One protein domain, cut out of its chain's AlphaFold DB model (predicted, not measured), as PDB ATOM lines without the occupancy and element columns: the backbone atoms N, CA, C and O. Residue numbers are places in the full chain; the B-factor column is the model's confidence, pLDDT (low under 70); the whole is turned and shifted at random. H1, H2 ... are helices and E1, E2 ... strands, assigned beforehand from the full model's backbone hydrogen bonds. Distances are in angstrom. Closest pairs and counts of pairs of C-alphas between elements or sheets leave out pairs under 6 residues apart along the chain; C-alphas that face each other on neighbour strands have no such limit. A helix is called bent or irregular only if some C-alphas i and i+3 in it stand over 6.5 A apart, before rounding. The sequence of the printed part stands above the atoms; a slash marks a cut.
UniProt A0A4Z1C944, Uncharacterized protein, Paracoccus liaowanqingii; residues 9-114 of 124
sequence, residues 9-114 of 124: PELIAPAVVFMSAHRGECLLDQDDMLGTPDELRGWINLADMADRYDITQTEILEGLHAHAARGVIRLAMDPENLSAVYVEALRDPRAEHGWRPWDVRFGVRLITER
ATOM      1  N   PRO A   9      30.731  18.255 -21.906       91.69
ATOM      2  CA  PRO A   9      30.546  19.665 -22.275       91.69
ATOM      3  C   PRO A   9      31.563  20.618 -21.632       91.69
ATOM      4  O   PRO A   9      32.225  21.406 -22.308       91.69
ATOM      5  N   GLU A  10      31.750  20.507 -20.316       89.19
ATOM      6  CA  GLU A  10      32.686  21.346 -19.568       89.19
ATOM      7  C   GLU A  10      34.141  21.145 -20.007       89.19
ATOM      8  O   GLU A  10      34.926  22.093 -20.013       89.19
ATOM      9  N   LEU A  11      34.501  19.917 -20.373       86.94
ATOM     10  CA  LEU A  11      35.852  19.549 -20.781       86.94
ATOM     11  C   LEU A  11      36.160  19.948 -22.229       86.94
ATOM     12  O   LEU A  11      37.310  20.247 -22.532       86.94
ATOM     13  N   ILE A  12      35.166  19.983 -23.124       89.44
ATOM     14  CA  ILE A  12      35.370  20.373 -24.532       89.44
ATOM     15  C   ILE A  12      35.341  21.890 -24.748       89.44
ATOM     16  O   ILE A  12      35.983  22.379 -25.675       89.44
ATOM     17  N   ALA A  13      34.645  22.653 -23.900       89.81
ATOM     18  CA  ALA A  13      34.499  24.101 -24.066       89.81
ATOM     19  C   ALA A  13      35.839  24.863 -24.197       89.81
ATOM     20  O   ALA A  13      35.973  25.636 -25.149       89.81
ATOM     21  N   PRO A  14      36.867  24.618 -23.355       86.12
ATOM     22  CA  PRO A  14      38.171  25.269 -23.505       86.12
ATOM     23  C   PRO A  14      38.821  25.002 -24.868       86.12
ATOM     24  O   PRO A  14      39.444  25.886 -25.455       86.12
ATOM     25  N   ALA A  15      38.655  23.786 -25.394       85.44
ATOM     26  CA  ALA A  15      39.199  23.391 -26.685       85.44
ATOM     27  C   ALA A  15      38.478  24.059 -27.852       85.44
ATOM     28  O   ALA A  15      39.129  24.520 -28.784       85.44
ATOM     29  N   VAL A  16      37.150  24.162 -27.782       88.31
ATOM     30  CA  VAL A  16      36.352  24.855 -28.800       88.31
ATOM     31  C   VAL A  16      36.795  26.309 -28.935       88.31
ATOM     32  O   VAL A  16      37.044  26.782 -30.044       88.31
ATOM     33  N   VAL A  17      36.976  27.000 -27.809       86.06
ATOM     34  CA  VAL A  17      37.416  28.403 -27.805       86.06
ATOM     35  C   VAL A  17      38.839  28.541 -28.328       86.06
ATOM     36  O   VAL A  17      39.101  29.406 -29.162       86.06
ATOM     37  N   PHE A  18      39.743  27.663 -27.895       80.50
ATOM     38  CA  PHE A  18      41.120  27.653 -28.375       80.50
ATOM     39  C   PHE A  18      41.197  27.433 -29.893       80.50
ATOM     40  O   PHE A  18      41.808  28.223 -30.606       80.50
ATOM     41  N   MET A  19      40.528  26.403 -30.415       79.81
ATOM     42  CA  MET A  19      40.552  26.098 -31.848       79.81
ATOM     43  C   MET A  19      39.892  27.195 -32.687       79.81
ATOM     44  O   MET A  19      40.380  27.491 -33.776       79.81
ATOM     45  N   SER A  20      38.835  27.839 -32.180       79.62
ATOM     46  CA  SER A  20      38.201  28.978 -32.853       79.62
ATOM     47  C   SER A  20      39.128  30.199 -32.912       79.62
ATOM     48  O   SER A  20      39.252  30.825 -33.963       79.62
ATOM     49  N   ALA A  21      39.828  30.517 -31.816       70.25
ATOM     50  CA  ALA A  21      40.769  31.639 -31.761       70.25
ATOM     51  C   ALA A  21      41.993  31.431 -32.674       70.25
ATOM     52  O   ALA A  21      42.473  32.379 -33.292       70.25
ATOM     53  N   HIS A  22      42.459  30.188 -32.811       64.69
ATOM     54  CA  HIS A  22      43.621  29.825 -33.628       64.69
ATOM     55  C   HIS A  22      43.271  29.366 -35.056       64.69
ATOM     56  O   HIS A  22      44.100  28.752 -35.718       64.69
ATOM     57  N   ARG A  23      42.056  29.636 -35.564       57.62
ATOM     58  CA  ARG A  23      41.604  29.215 -36.915       57.62
ATOM     59  C   ARG A  23      41.776  27.710 -37.207       57.62
ATOM     60  O   ARG A  23      41.907  27.312 -38.362       57.62
ATOM     61  N   GLY A  24      41.764  26.863 -36.179       49.97
ATOM     62  CA  GLY A  24      42.018  25.426 -36.302       49.97
ATOM     63  C   GLY A  24      43.497  25.028 -36.404       49.97
ATOM     64  O   GLY A  24      43.781  23.838 -36.519       49.97
ATOM     65  N   GLU A  25      44.445  25.968 -36.315       42.62
ATOM     66  CA  GLU A  25      45.870  25.657 -36.182       42.62
ATOM     67  C   GLU A  25      46.150  25.191 -34.750       42.62
ATOM     68  O   GLU A  25      46.419  25.962 -33.828       42.62
ATOM     69  N   CYS A  26      46.024  23.883 -34.542       46.44
ATOM     70  CA  CYS A  26      46.417  23.244 -33.300       46.44
ATOM     71  C   CYS A  26      47.951  23.221 -33.220       46.44
ATOM     72  O   CYS A  26      48.584  22.255 -33.641       46.44
ATOM     73  N   LEU A  27      48.566  24.269 -32.666       45.53
ATOM     74  CA  LEU A  27      49.964  24.223 -32.218       45.53
ATOM     75  C   LEU A  27      50.037  23.425 -30.907       45.53
ATOM     76  O   LEU A  27      50.301  23.955 -29.829       45.53
ATOM     77  N   LEU A  28      49.716  22.133 -30.986       46.25
ATOM     78  CA  LEU A  28      50.040  21.175 -29.939       46.25
ATOM     79  C   LEU A  28      51.495  20.759 -30.139       46.25
ATOM     80  O   LEU A  28      51.768  19.660 -30.621       46.25
ATOM     81  N   ASP A  29      52.427  21.643 -29.785       43.31
ATOM     82  CA  ASP A  29      53.800  21.192 -29.600       43.31
ATOM     83  C   ASP A  29      53.821  20.148 -28.476       43.31
ATOM     84  O   ASP A  29      53.122  20.260 -27.459       43.31
ATOM     85  N   GLN A  30      54.590  19.084 -28.718       45.69
ATOM     86  CA  GLN A  30      54.785  17.964 -27.793       45.69
ATOM     87  C   GLN A  30      55.491  18.391 -26.501       45.69
ATOM     88  O   GLN A  30      55.430  17.668 -25.509       45.69
ATOM     89  N   ASP A  31      56.086  19.581 -26.498       42.31
ATOM     90  CA  ASP A  31      56.661  20.212 -25.325       42.31
ATOM     91  C   ASP A  31      55.636  21.143 -24.664       42.31
ATOM     92  O   ASP A  31      54.769  21.731 -25.305       42.31
ATOM     93  N   ASP A  32      55.701  21.271 -23.342       44.97
ATOM     94  CA  ASP A  32      54.772  21.984 -22.447       44.97
ATOM     95  C   ASP A  32      54.523  23.483 -22.722       44.97
ATOM     96  O   ASP A  32      53.885  24.182 -21.935       44.97
ATOM     97  N   MET A  33      54.953  23.977 -23.875       42.53
ATOM     98  CA  MET A  33      54.800  25.339 -24.347       42.53
ATOM     99  C   MET A  33      53.734  25.381 -25.444       42.53
ATOM    100  O   MET A  33      54.016  25.693 -26.595       42.53
ATOM    101  N   LEU A  34      52.471  25.118 -25.085       50.88
ATOM    102  CA  LEU A  34      51.363  25.704 -25.847       50.88
ATOM    103  C   LEU A  34      51.636  27.211 -25.870       50.88
ATOM    104  O   LEU A  34      51.501  27.856 -24.825       50.88
ATOM    105  N   GLY A  35      52.061  27.753 -27.013       46.94
ATOM    106  CA  GLY A  35      52.187  29.188 -27.243       46.94
ATOM    107  C   GLY A  35      50.804  29.796 -27.096       46.94
ATOM    108  O   GLY A  35      50.035  29.870 -28.047       46.94
ATOM    109  N   THR A  36      50.424  30.085 -25.857       48.84
ATOM    110  CA  THR A  36      49.052  30.447 -25.542       48.84
ATOM    111  C   THR A  36      48.974  31.958 -25.660       48.84
ATOM    112  O   THR A  36      49.801  32.628 -25.040       48.84
ATOM    113  N   PRO A  37      48.012  32.502 -26.412       52.44
ATOM    114  CA  PRO A  37      47.799  33.938 -26.457       52.44
ATOM    115  C   PRO A  37      47.558  34.472 -25.045       52.44
ATOM    116  O   PRO A  37      46.885  33.814 -24.243       52.44
ATOM    117  N   ASP A  38      48.070  35.669 -24.761       53.53
ATOM    118  CA  ASP A  38      47.813  36.368 -23.497       53.53
ATOM    119  C   ASP A  38      46.304  36.621 -23.287       53.53
ATOM    120  O   ASP A  38      45.836  36.697 -22.153       53.53
ATOM    121  N   GLU A  39      45.523  36.657 -24.375       59.03
ATOM    122  CA  GLU A  39      44.066  36.798 -24.374       59.03
ATOM    123  C   GLU A  39      43.416  35.808 -25.358       59.03
ATOM    124  O   GLU A  39      43.701  35.828 -26.557       59.03
ATOM    125  N   LEU A  40      42.496  34.964 -24.874       72.44
ATOM    126  CA  LEU A  40      41.663  34.098 -25.718       72.44
ATOM    127  C   LEU A  40      40.268  34.712 -25.833       72.44
ATOM    128  O   LEU A  40      39.399  34.465 -24.997       72.44
ATOM    129  N   ARG A  41      40.048  35.523 -26.870       78.31
ATOM    130  CA  ARG A  41      38.737  36.114 -27.157       78.31
ATOM    131  C   ARG A  41      38.373  36.022 -28.628       78.31
ATOM    132  O   ARG A  41      39.242  36.139 -29.490       78.31
ATOM    133  N   GLY A  42      37.090  35.861 -28.916       83.19
ATOM    134  CA  GLY A  42      36.603  35.849 -30.286       83.19
ATOM    135  C   GLY A  42      35.187  35.323 -30.435       83.19
ATOM    136  O   GLY A  42      34.582  34.803 -29.499       83.19
ATOM    137  N   TRP A  43      34.683  35.468 -31.655       88.06
ATOM    138  CA  TRP A  43      33.438  34.853 -32.086       88.06
ATOM    139  C   TRP A  43      33.676  33.398 -32.479       88.06
ATOM    140  O   TRP A  43      34.623  33.082 -33.200       88.06
ATOM    141  N   ILE A  44      32.791  32.530 -32.008       89.50
ATOM    142  CA  ILE A  44      32.762  31.101 -32.293       89.50
ATOM    143  C   ILE A  44      31.514  30.827 -33.115       89.50
ATOM    144  O   ILE A  44      30.404  31.146 -32.688       89.50
ATOM    145  N   ASN A  45      31.698  30.209 -34.278       91.44
ATOM    146  CA  ASN A  45      30.598  29.682 -35.071       91.44
ATOM    147  C   ASN A  45      30.285  28.253 -34.598       91.44
ATOM    148  O   ASN A  45      31.015  27.310 -34.899       91.44
ATOM    149  N   LEU A  46      29.203  28.102 -33.839       91.50
ATOM    150  CA  LEU A  46      28.745  26.835 -33.275       91.50
ATOM    151  C   LEU A  46      28.436  25.800 -34.358       91.50
ATOM    152  O   LEU A  46      28.725  24.622 -34.168       91.50
ATOM    153  N   ALA A  47      27.860  26.230 -35.483       89.62
ATOM    154  CA  ALA A  47      27.511  25.336 -36.580       89.62
ATOM    155  C   ALA A  47      28.764  24.780 -37.270       89.62
ATOM    156  O   ALA A  47      28.847  23.576 -37.477       89.62
ATOM    157  N   ASP A  48      29.759  25.629 -37.546       88.06
ATOM    158  CA  ASP A  48      31.045  25.205 -38.125       88.06
ATOM    159  C   ASP A  48      31.797  24.248 -37.188       88.06
ATOM    160  O   ASP A  48      32.334  23.232 -37.623       88.06
ATOM    161  N   MET A  49      31.783  24.516 -35.879       88.31
ATOM    162  CA  MET A  49      32.392  23.621 -34.892       88.31
ATOM    163  C   MET A  49      31.677  22.268 -34.804       88.31
ATOM    164  O   MET A  49      32.342  21.241 -34.703       88.31
ATOM    165  N   ALA A  50      30.344  22.258 -34.857       88.38
ATOM    166  CA  ALA A  50      29.563  21.025 -34.835       88.38
ATOM    167  C   ALA A  50      29.674  20.214 -36.138       88.38
ATOM    168  O   ALA A  50      29.560  18.995 -36.111       88.38
ATOM    169  N   ASP A  51      29.903  20.871 -37.277       87.38
ATOM    170  CA  ASP A  51      30.115  20.199 -38.566       87.38
ATOM    171  C   ASP A  51      31.518  19.573 -38.658       87.38
ATOM    172  O   ASP A  51      31.693  18.449 -39.132       87.38
ATOM    173  N   ARG A  52      32.540  20.276 -38.154       84.06
ATOM    174  CA  ARG A  52      33.941  19.827 -38.226       84.06
ATOM    175  C   ARG A  52      34.315  18.768 -37.196       84.06
ATOM    176  O   ARG A  52      35.254  18.002 -37.432       84.06
ATOM    177  N   TYR A  53      33.641  18.748 -36.053       83.44
ATOM    178  CA  TYR A  53      33.990  17.901 -34.916       83.44
ATOM    179  C   TYR A  53      32.757  17.135 -34.425       83.44
ATOM    180  O   TYR A  53      31.645  17.633 -34.518       83.44
ATOM    181  N   ASP A  54      32.945  15.931 -33.870       81.38
ATOM    182  CA  ASP A  54      31.867  15.077 -33.320       81.38
ATOM    183  C   ASP A  54      31.331  15.638 -31.982       81.38
ATOM    184  O   ASP A  54      31.515  15.052 -30.905       81.38
ATOM    185  N   ILE A  55      30.756  16.843 -32.043       87.56
ATOM    186  CA  ILE A  55      30.182  17.615 -30.937       87.56
ATOM    187  C   ILE A  55      28.932  18.353 -31.416       87.56
ATOM    188  O   ILE A  55      28.858  18.826 -32.546       87.56
ATOM    189  N   THR A  56      27.942  18.499 -30.546       91.94
ATOM    190  CA  THR A  56      26.721  19.253 -30.866       91.94
ATOM    191  C   THR A  56      26.821  20.718 -30.438       91.94
ATOM    192  O   THR A  56      27.533  21.054 -29.493       91.94
ATOM    193  N   GLN A  57      26.044  21.608 -31.074       92.50
ATOM    194  CA  GLN A  57      25.939  23.010 -30.629       92.50
ATOM    195  C   GLN A  57      25.480  23.106 -29.164       92.50
ATOM    196  O   GLN A  57      25.974  23.946 -28.416       92.50
ATOM    197  N   THR A  58      24.582  22.207 -28.748       93.19
ATOM    198  CA  THR A  58      24.108  22.101 -27.365       93.19
ATOM    199  C   THR A  58      25.243  21.765 -26.404       93.19
ATOM    200  O   THR A  58      25.422  22.482 -25.427       93.19
ATOM    201  N   GLU A  59      26.060  20.745 -26.693       91.69
ATOM    202  CA  GLU A  59      27.213  20.397 -25.846       91.69
ATOM    203  C   GLU A  59      28.216  21.554 -25.738       91.69
ATOM    204  O   GLU A  59      28.769  21.798 -24.665       91.69
ATOM    205  N   ILE A  60      28.444  22.293 -26.830       92.81
ATOM    206  CA  ILE A  60      29.315  23.476 -26.808       92.81
ATOM    207  C   ILE A  60      28.732  24.539 -25.868       92.81
ATOM    208  O   ILE A  60      29.432  25.031 -24.980       92.81
ATOM    209  N   LEU A  61      27.453  24.882 -26.038       94.06
ATOM    210  CA  LEU A  61      26.774  25.901 -25.239       94.06
ATOM    211  C   LEU A  61      26.702  25.526 -23.757       94.06
ATOM    212  O   LEU A  61      27.000  26.364 -22.908       94.06
ATOM    213  N   GLU A  62      26.362  24.279 -23.436       94.88
ATOM    214  CA  GLU A  62      26.332  23.772 -22.061       94.88
ATOM    215  C   GLU A  62      27.685  23.955 -21.370       94.88
ATOM    216  O   GLU A  62      27.756  24.476 -20.253       94.88
ATOM    217  N   GLY A  63      28.771  23.588 -22.056       92.75
ATOM    218  CA  GLY A  63      30.122  23.783 -21.552       92.75
ATOM    219  C   GLY A  63      30.445  25.258 -21.321       92.75
ATOM    220  O   GLY A  63      30.870  25.637 -20.227       92.75
ATOM    221  N   LEU A  64      30.205  26.112 -22.320       92.38
ATOM    222  CA  LEU A  64      30.470  27.550 -22.224       92.38
ATOM    223  C   LEU A  64      29.668  28.212 -21.094       92.38
ATOM    224  O   LEU A  64      30.238  28.957 -20.295       92.38
ATOM    225  N   HIS A  65      28.382  27.896 -20.949       93.31
ATOM    226  CA  HIS A  65      27.564  28.398 -19.844       93.31
ATOM    227  C   HIS A  65      28.093  27.948 -18.480       93.31
ATOM    228  O   HIS A  65      28.143  28.751 -17.547       93.31
ATOM    229  N   ALA A  66      28.547  26.699 -18.358       90.69
ATOM    230  CA  ALA A  66      29.110  26.174 -17.118       90.69
ATOM    231  C   ALA A  66      30.428  26.870 -16.719       90.69
ATOM    232  O   ALA A  66      30.717  27.013 -15.525       90.69
ATOM    233  N   HIS A  67      31.226  27.319 -17.692       88.12
ATOM    234  CA  HIS A  67      32.424  28.136 -17.460       88.12
ATOM    235  C   HIS A  67      32.078  29.591 -17.129       88.12
ATOM    236  O   HIS A  67      32.653  30.161 -16.198       88.12
ATOM    237  N   ALA A  68      31.100  30.176 -17.824       88.81
ATOM    238  CA  ALA A  68      30.626  31.533 -17.564       88.81
ATOM    239  C   ALA A  68      30.027  31.668 -16.154       88.81
ATOM    240  O   ALA A  68      30.370  32.589 -15.415       88.81
ATOM    241  N   ALA A  69      29.217  30.694 -15.724       88.88
ATOM    242  CA  ALA A  69      28.618  30.651 -14.387       88.88
ATOM    243  C   ALA A  69      29.657  30.594 -13.251       88.88
ATOM    244  O   ALA A  69      29.376  30.999 -12.124       88.88
ATOM    245  N   ARG A  70      30.869  30.104 -13.538       84.00
ATOM    246  CA  ARG A  70      31.992  30.040 -12.588       84.00
ATOM    247  C   ARG A  70      32.936  31.244 -12.693       84.00
ATOM    248  O   ARG A  70      33.969  31.255 -12.026       84.00
ATOM    249  N   GLY A  71      32.601  32.230 -13.529       81.38
ATOM    250  CA  GLY A  71      33.405  33.432 -13.753       81.38
ATOM    251  C   GLY A  71      34.718  33.172 -14.492       81.38
ATOM    252  O   GLY A  71      35.629  33.986 -14.408       81.38
ATOM    253  N   VAL A  72      34.837  32.031 -15.182       81.81
ATOM    254  CA  VAL A  72      36.053  31.656 -15.924       81.81
ATOM    255  C   VAL A  72      36.118  32.369 -17.274       81.81
ATOM    256  O   VAL A  72      37.198  32.726 -17.742       81.81
ATOM    257  N   ILE A  73      34.956  32.605 -17.884       85.25
ATOM    258  CA  ILE A  73      34.816  33.314 -19.156       85.25
ATOM    259  C   ILE A  73      33.679  34.331 -19.089       85.25
ATOM    260  O   ILE A  73      32.757  34.196 -18.281       85.25
ATOM    261  N   ARG A  74      33.702  35.306 -19.995       87.31
ATOM    262  CA  ARG A  74      32.518  36.072 -20.394       87.31
ATOM    263  C   ARG A  74      31.953  35.472 -21.677       87.31
ATOM    264  O   ARG A  74      32.710  35.084 -22.563       87.31
ATOM    265  N   LEU A  75      30.629  35.401 -21.752       91.06
ATOM    266  CA  LEU A  75      29.883  34.824 -22.867       91.06
ATOM    267  C   LEU A  75      28.816  35.824 -23.321       91.06
ATOM    268  O   LEU A  75      28.092  36.361 -22.483       91.06
ATOM    269  N   ALA A  76      28.704  36.048 -24.628       91.25
ATOM    270  CA  ALA A  76      27.609  36.798 -25.236       91.25
ATOM    271  C   ALA A  76      27.104  36.073 -26.492       91.25
ATOM    272  O   ALA A  76      27.897  35.550 -27.270       91.25
ATOM    273  N   MET A  77      25.787  36.035 -26.680       91.50
ATOM    274  CA  MET A  77      25.154  35.478 -27.880       91.50
ATOM    275  C   MET A  77      24.964  36.589 -28.916       91.50
ATOM    276  O   MET A  77      24.620  37.711 -28.537       91.50
ATOM    277  N   ASP A  78      25.143  36.285 -30.200       89.25
ATOM    278  CA  ASP A  78      24.732  37.197 -31.270       89.25
ATOM    279  C   ASP A  78      23.189  37.179 -31.391       89.25
ATOM    280  O   ASP A  78      22.601  36.105 -31.561       89.25
ATOM    281  N   PRO A  79      22.504  38.335 -31.269       86.06
ATOM    282  CA  PRO A  79      21.046  38.400 -31.354       86.06
ATOM    283  C   PRO A  79      20.497  38.122 -32.763       86.06
ATOM    284  O   PRO A  79      19.334  37.742 -32.887       86.06
ATOM    285  N   GLU A  80      21.301  38.311 -33.812       90.75
ATOM    286  CA  GLU A  80      20.910  38.110 -35.213       90.75
ATOM    287  C   GLU A  80      21.369  36.746 -35.749       90.75
ATOM    288  O   GLU A  80      20.788  36.220 -36.699       90.75
ATOM    289  N   ASN A  81      22.374  36.137 -35.112       88.56
ATOM    290  CA  ASN A  81      22.916  34.836 -35.485       88.56
ATOM    291  C   ASN A  81      23.045  33.901 -34.275       88.56
ATOM    292  O   ASN A  81      24.085  33.825 -33.629       88.56
ATOM    293  N   LEU A  82      22.017  33.087 -34.022       84.12
ATOM    294  CA  LEU A  82      21.995  32.153 -32.885       84.12
ATOM    295  C   LEU A  82      23.088  31.068 -32.927       84.12
ATOM    296  O   LEU A  82      23.311  30.386 -31.927       84.12
ATOM    297  N   SER A  83      23.778  30.904 -34.059       87.00
ATOM    298  CA  SER A  83      24.933  30.015 -34.193       87.00
ATOM    299  C   SER A  83      26.269  30.719 -33.937       87.00
ATOM    300  O   SER A  83      27.307  30.075 -34.060       87.00
ATOM    301  N   ALA A  84      26.282  32.005 -33.581       89.50
ATOM    302  CA  ALA A  84      27.485  32.748 -33.231       89.50
ATOM    303  C   ALA A  84      27.488  33.135 -31.748       89.50
ATOM    304  O   ALA A  84      26.542  33.727 -31.225       89.50
ATOM    305  N   VAL A  85      28.591  32.820 -31.066       92.62
ATOM    306  CA  VAL A  85      28.795  33.181 -29.659       92.62
ATOM    307  C   VAL A  85      30.135  33.863 -29.476       92.62
ATOM    308  O   VAL A  85      31.159  33.382 -29.950       92.62
ATOM    309  N   TYR A  86      30.139  34.996 -28.792       90.00
ATOM    310  CA  TYR A  86      31.357  35.668 -28.383       90.00
ATOM    311  C   TYR A  86      31.817  35.107 -27.045       90.00
ATOM    312  O   TYR A  86      31.046  35.053 -26.082       90.00
ATOM    313  N   VAL A  87      33.088  34.726 -26.981       88.69
ATOM    314  CA  VAL A  87      33.736  34.297 -25.745       88.69
ATOM    315  C   VAL A  87      34.946  35.174 -25.483       88.69
ATOM    316  O   VAL A  87      35.732  35.450 -26.384       88.69
ATOM    317  N   GLU A  88      35.115  35.569 -24.229       84.12
ATOM    318  CA  GLU A  88      36.336  36.174 -23.711       84.12
ATOM    319  C   GLU A  88      36.774  35.364 -22.492       84.12
ATOM    320  O   GLU A  88      36.126  35.388 -21.442       84.12
ATOM    321  N   ALA A  89      37.852  34.605 -22.644       76.19
ATOM    322  CA  ALA A  89      38.448  33.844 -21.565       76.19
ATOM    323  C   ALA A  89      39.568  34.652 -20.913       76.19
ATOM    324  O   ALA A  89      40.520  35.081 -21.569       76.19
ATOM    325  N   LEU A  90      39.470  34.812 -19.595       64.75
ATOM    326  CA  LEU A  90      40.559  35.332 -18.786       64.75
ATOM    327  C   LEU A  90      41.493  34.156 -18.497       64.75
ATOM    328  O   LEU A  90      41.185  33.286 -17.677       64.75
ATOM    329  N   ARG A  91      42.618  34.074 -19.210       58.84
ATOM    330  CA  ARG A  91      43.667  33.131 -18.831       58.84
ATOM    331  C   ARG A  91      44.493  33.777 -17.733       58.84
ATOM    332  O   ARG A  91      45.111  34.809 -17.951       58.84
ATOM    333  N   ASP A  92      44.563  33.130 -16.581       55.53
ATOM    334  CA  ASP A  92      45.623  33.405 -15.623       55.53
ATOM    335  C   ASP A  92      46.434  32.099 -15.430       55.53
ATOM    336  O   ASP A  92      45.908  31.082 -14.965       55.53
ATOM    337  N   PRO A  93      47.714  32.069 -15.861       47.34
ATOM    338  CA  PRO A  93      48.563  30.880 -15.777       47.34
ATOM    339  C   PRO A  93      48.865  30.453 -14.329       47.34
ATOM    340  O   PRO A  93      49.412  29.372 -14.113       47.34
ATOM    341  N   ARG A  94      48.505  31.278 -13.337       44.28
ATOM    342  CA  ARG A  94      48.662  31.041 -11.894       44.28
ATOM    343  C   ARG A  94      47.326  31.079 -11.133       44.28
ATOM    344  O   ARG A  94      47.334  30.988  -9.906       44.28
ATOM    345  N   ALA A  95      46.199  31.189 -11.831       50.00
ATOM    346  CA  ALA A  95      44.956  31.682 -11.245       50.00
ATOM    347  C   ALA A  95      44.263  30.776 -10.234       50.00
ATOM    348  O   ALA A  95      44.153  29.556 -10.402       50.00
ATOM    349  N   GLU A  96      43.586  31.441  -9.298       50.06
ATOM    350  CA  GLU A  96      42.438  30.906  -8.569       50.06
ATOM    351  C   GLU A  96      41.176  30.711  -9.440       50.06
ATOM    352  O   GLU A  96      40.293  29.948  -9.026       50.06
ATOM    353  N   HIS A  97      41.102  31.375 -10.610       52.03
ATOM    354  CA  HIS A  97      39.995  31.378 -11.584       52.03
ATOM    355  C   HIS A  97      40.522  31.523 -13.035       52.03
ATOM    356  O   HIS A  97      41.159  32.522 -13.343       52.03
ATOM    357  N   GLY A  98      40.285  30.545 -13.922       65.75
ATOM    358  CA  GLY A  98      40.785  30.555 -15.313       65.75
ATOM    359  C   GLY A  98      41.009  29.145 -15.890       65.75
ATOM    360  O   GLY A  98      41.016  28.170 -15.135       65.75
ATOM    361  N   TRP A  99      41.206  29.019 -17.211       73.25
ATOM    362  CA  TRP A  99      41.585  27.744 -17.853       73.25
ATOM    363  C   TRP A  99      43.080  27.462 -17.749       73.25
ATOM    364  O   TRP A  99      43.912  28.315 -18.074       73.25
ATOM    365  N   ARG A 100      43.434  26.226 -17.379       73.69
ATOM    366  CA  ARG A 100      44.817  25.750 -17.456       73.69
ATOM    367  C   ARG A 100      45.100  25.183 -18.854       73.69
ATOM    368  O   ARG A 100      44.201  24.637 -19.493       73.69
ATOM    369  N   PRO A 101      46.353  25.250 -19.342       74.06
ATOM    370  CA  PRO A 101      46.701  24.701 -20.657       74.06
ATOM    371  C   PRO A 101      46.344  23.214 -20.831       74.06
ATOM    372  O   PRO A 101      45.984  22.797 -21.928       74.06
ATOM    373  N   TRP A 102      46.371  22.404 -19.767       72.88
ATOM    374  CA  TRP A 102      45.966  20.997 -19.860       72.88
ATOM    375  C   TRP A 102      44.455  20.786 -20.019       72.88
ATOM    376  O   TRP A 102      44.070  19.783 -20.613       72.88
ATOM    377  N   ASP A 103      43.606  21.706 -19.544       78.44
ATOM    378  CA  ASP A 103      42.150  21.622 -19.742       78.44
ATOM    379  C   ASP A 103      41.836  21.748 -21.241       78.44
ATOM    380  O   ASP A 103      41.062  20.972 -21.799       78.44
ATOM    381  N   VAL A 104      42.536  22.669 -21.915       78.81
ATOM    382  CA  VAL A 104      42.479  22.850 -23.372       78.81
ATOM    383  C   VAL A 104      42.971  21.597 -24.097       78.81
ATOM    384  O   VAL A 104      42.254  21.073 -24.947       78.81
ATOM    385  N   ARG A 105      44.152  21.064 -23.740       77.94
ATOM    386  CA  ARG A 105      44.692  19.831 -24.357       77.94
ATOM    387  C   ARG A 105      43.725  18.657 -24.221       77.94
ATOM    388  O   ARG A 105      43.498  17.929 -25.184       77.94
ATOM    389  N   PHE A 106      43.155  18.473 -23.032       80.50
ATOM    390  CA  PHE A 106      42.224  17.385 -22.767       80.50
ATOM    391  C   PHE A 106      40.943  17.524 -23.594       80.50
ATOM    392  O   PHE A 106      40.520  16.557 -24.225       80.50
ATOM    393  N   GLY A 107      40.371  18.727 -23.670       84.50
ATOM    394  CA  GLY A 107      39.231  18.999 -24.541       84.50
ATOM    395  C   GLY A 107      39.533  18.738 -26.017       84.50
ATOM    396  O   GLY A 107      38.744  18.075 -26.685       84.50
ATOM    397  N   VAL A 108      40.697  19.179 -26.516       82.44
ATOM    398  CA  VAL A 108      41.106  18.958 -27.916       82.44
ATOM    399  C   VAL A 108      41.215  17.464 -28.187       82.44
ATOM    400  O   VAL A 108      40.708  16.969 -29.190       82.44
ATOM    401  N   ARG A 109      41.813  16.715 -27.262       82.06
ATOM    402  CA  ARG A 109      41.898  15.259 -27.346       82.06
ATOM    403  C   ARG A 109      40.508  14.615 -27.433       82.06
ATOM    404  O   ARG A 109      40.268  13.798 -28.314       82.06
ATOM    405  N   LEU A 110      39.567  15.025 -26.580       82.94
ATOM    406  CA  LEU A 110      38.199  14.489 -26.552       82.94
ATOM    407  C   LEU A 110      37.404  14.703 -27.848       82.94
ATOM    408  O   LEU A 110      36.529  13.884 -28.149       82.94
ATOM    409  N   ILE A 111      37.657  15.801 -28.565       81.31
ATOM    410  CA  ILE A 111      36.943  16.159 -29.804       81.31
ATOM    411  C   ILE A 111      37.668  15.684 -31.069       81.31
ATOM    412  O   ILE A 111      37.022  15.502 -32.097       81.31
ATOM    413  N   THR A 112      38.981  15.434 -31.003       77.00
ATOM    414  CA  THR A 112      39.789  14.984 -32.155       77.00
ATOM    415  C   THR A 112      40.060  13.476 -32.178       77.00
ATOM    416  O   THR A 112      40.142  12.896 -33.260       77.00
ATOM    417  N   GLU A 113      40.143  12.784 -31.032       71.62
ATOM    418  CA  GLU A 113      40.534  11.360 -31.000       71.62
ATOM    419  C   GLU A 113      39.448  10.374 -31.476       71.62
ATOM    420  O   GLU A 113      39.692   9.170 -31.573       71.62
ATOM    421  N   ARG A 114      38.262  10.830 -31.891       54.22
ATOM    422  CA  ARG A 114      37.168   9.932 -32.301       54.22
ATOM    423  C   ARG A 114      37.108   9.539 -33.781       54.22
ATOM    424  O   ARG A 114      36.072   9.082 -34.248       54.22
TER     425      ARG A 114
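This is residues 9 to 114 of the 124 residues of an uncharacterized protein of Paracoccus liaowanqingii (UniProt A0A4Z1C944). A small sheet of three strands is covered on one face by two helices, H1 across its strands over E1 and E3, and H3 over E3 and E2, while its other face is bare; H1 lies at the core, and H4 crosses H1 without reaching the sheet. H2 follows directly on E1, and the long loop of residues 22 to 39 reaches out to one end of the longest axis. The printed part has 106 residues, with four named helices and three named strands in the order H1 E1 H2 H3 E2 E3 H4; the sheet runs E1 E3 E2, antiparallel, and the class is mixed, helices and strands. The whole is compact, with a radius of gyration of the C-alphas of 12.8 A and spans of 39 by 31 by 20 A.

Begin with the sheet: find C-alpha 40 at (41.663, 34.098, -25.718), where E1, residues 40 to 45, starts its 15.1 A. E3 is residues 84 to 89, 16.0 A long, and E2 is residues 73 to 77. Find C-alpha 9 at (30.546, 19.665, -22.275); from there H1, residues 9 to 21, runs 18.4 A. H2 is residues 46 to 52, and H3, residues 57 to 68, is 16.3 A long. H4, residues 101 to 114, runs 21.1 A and ends at C-alpha 114 (37.168, 9.932, -32.301). H1 and H4 are irregular, but only just: C-alphas 11 and 14, and C-alphas 111 and 114, are 6.7 A apart.

Look between E1 and E3 for N 42 and O 87, 2.9 A apart, and between E3 and E2, a hairpin, for N 74 and O 88, 2.8 A apart. H1 and H3 lie on the same face, as two layers, helices over a sheet. H1 is over E1 and E3 at a height over the sheet of 9.5 A, across the strands. H3 is over E3 and E2 at 9.8 A and only just along the strands, at 29 degrees to E3 on the local plane. E1, H2, H3 and E2 form a split strand-helix-strand unit, two strands running the same way with E3 between them; its crossover is right-handed. H1 touches H3 about perpendicular, at 85 degrees; their closest C-alphas, of Glu 10 and Gly 63, are 4.1 A apart. H1 touches H4 at 84 degrees, about perpendicular, with the C-alphas of Ile 12 and Gly 107 closest at 4.1 A. H3 touches H2 with residues 57 to 60 alone. H3 and H4 are apart. Every O i to N i+4 pair is within hydrogen-bond range in H2 and H3, against 7 of 9 in H1 and 9 of 10 in H4.

The C-alphas of Asp 31 and Glu 80, the two farthest apart, are 41.2 A apart. The printed part has no cut; the links H1 to E1 and E3 to H4 are long. The model's pLDDT is under 70 at residues 22 to 39, 90 to 98 and 114.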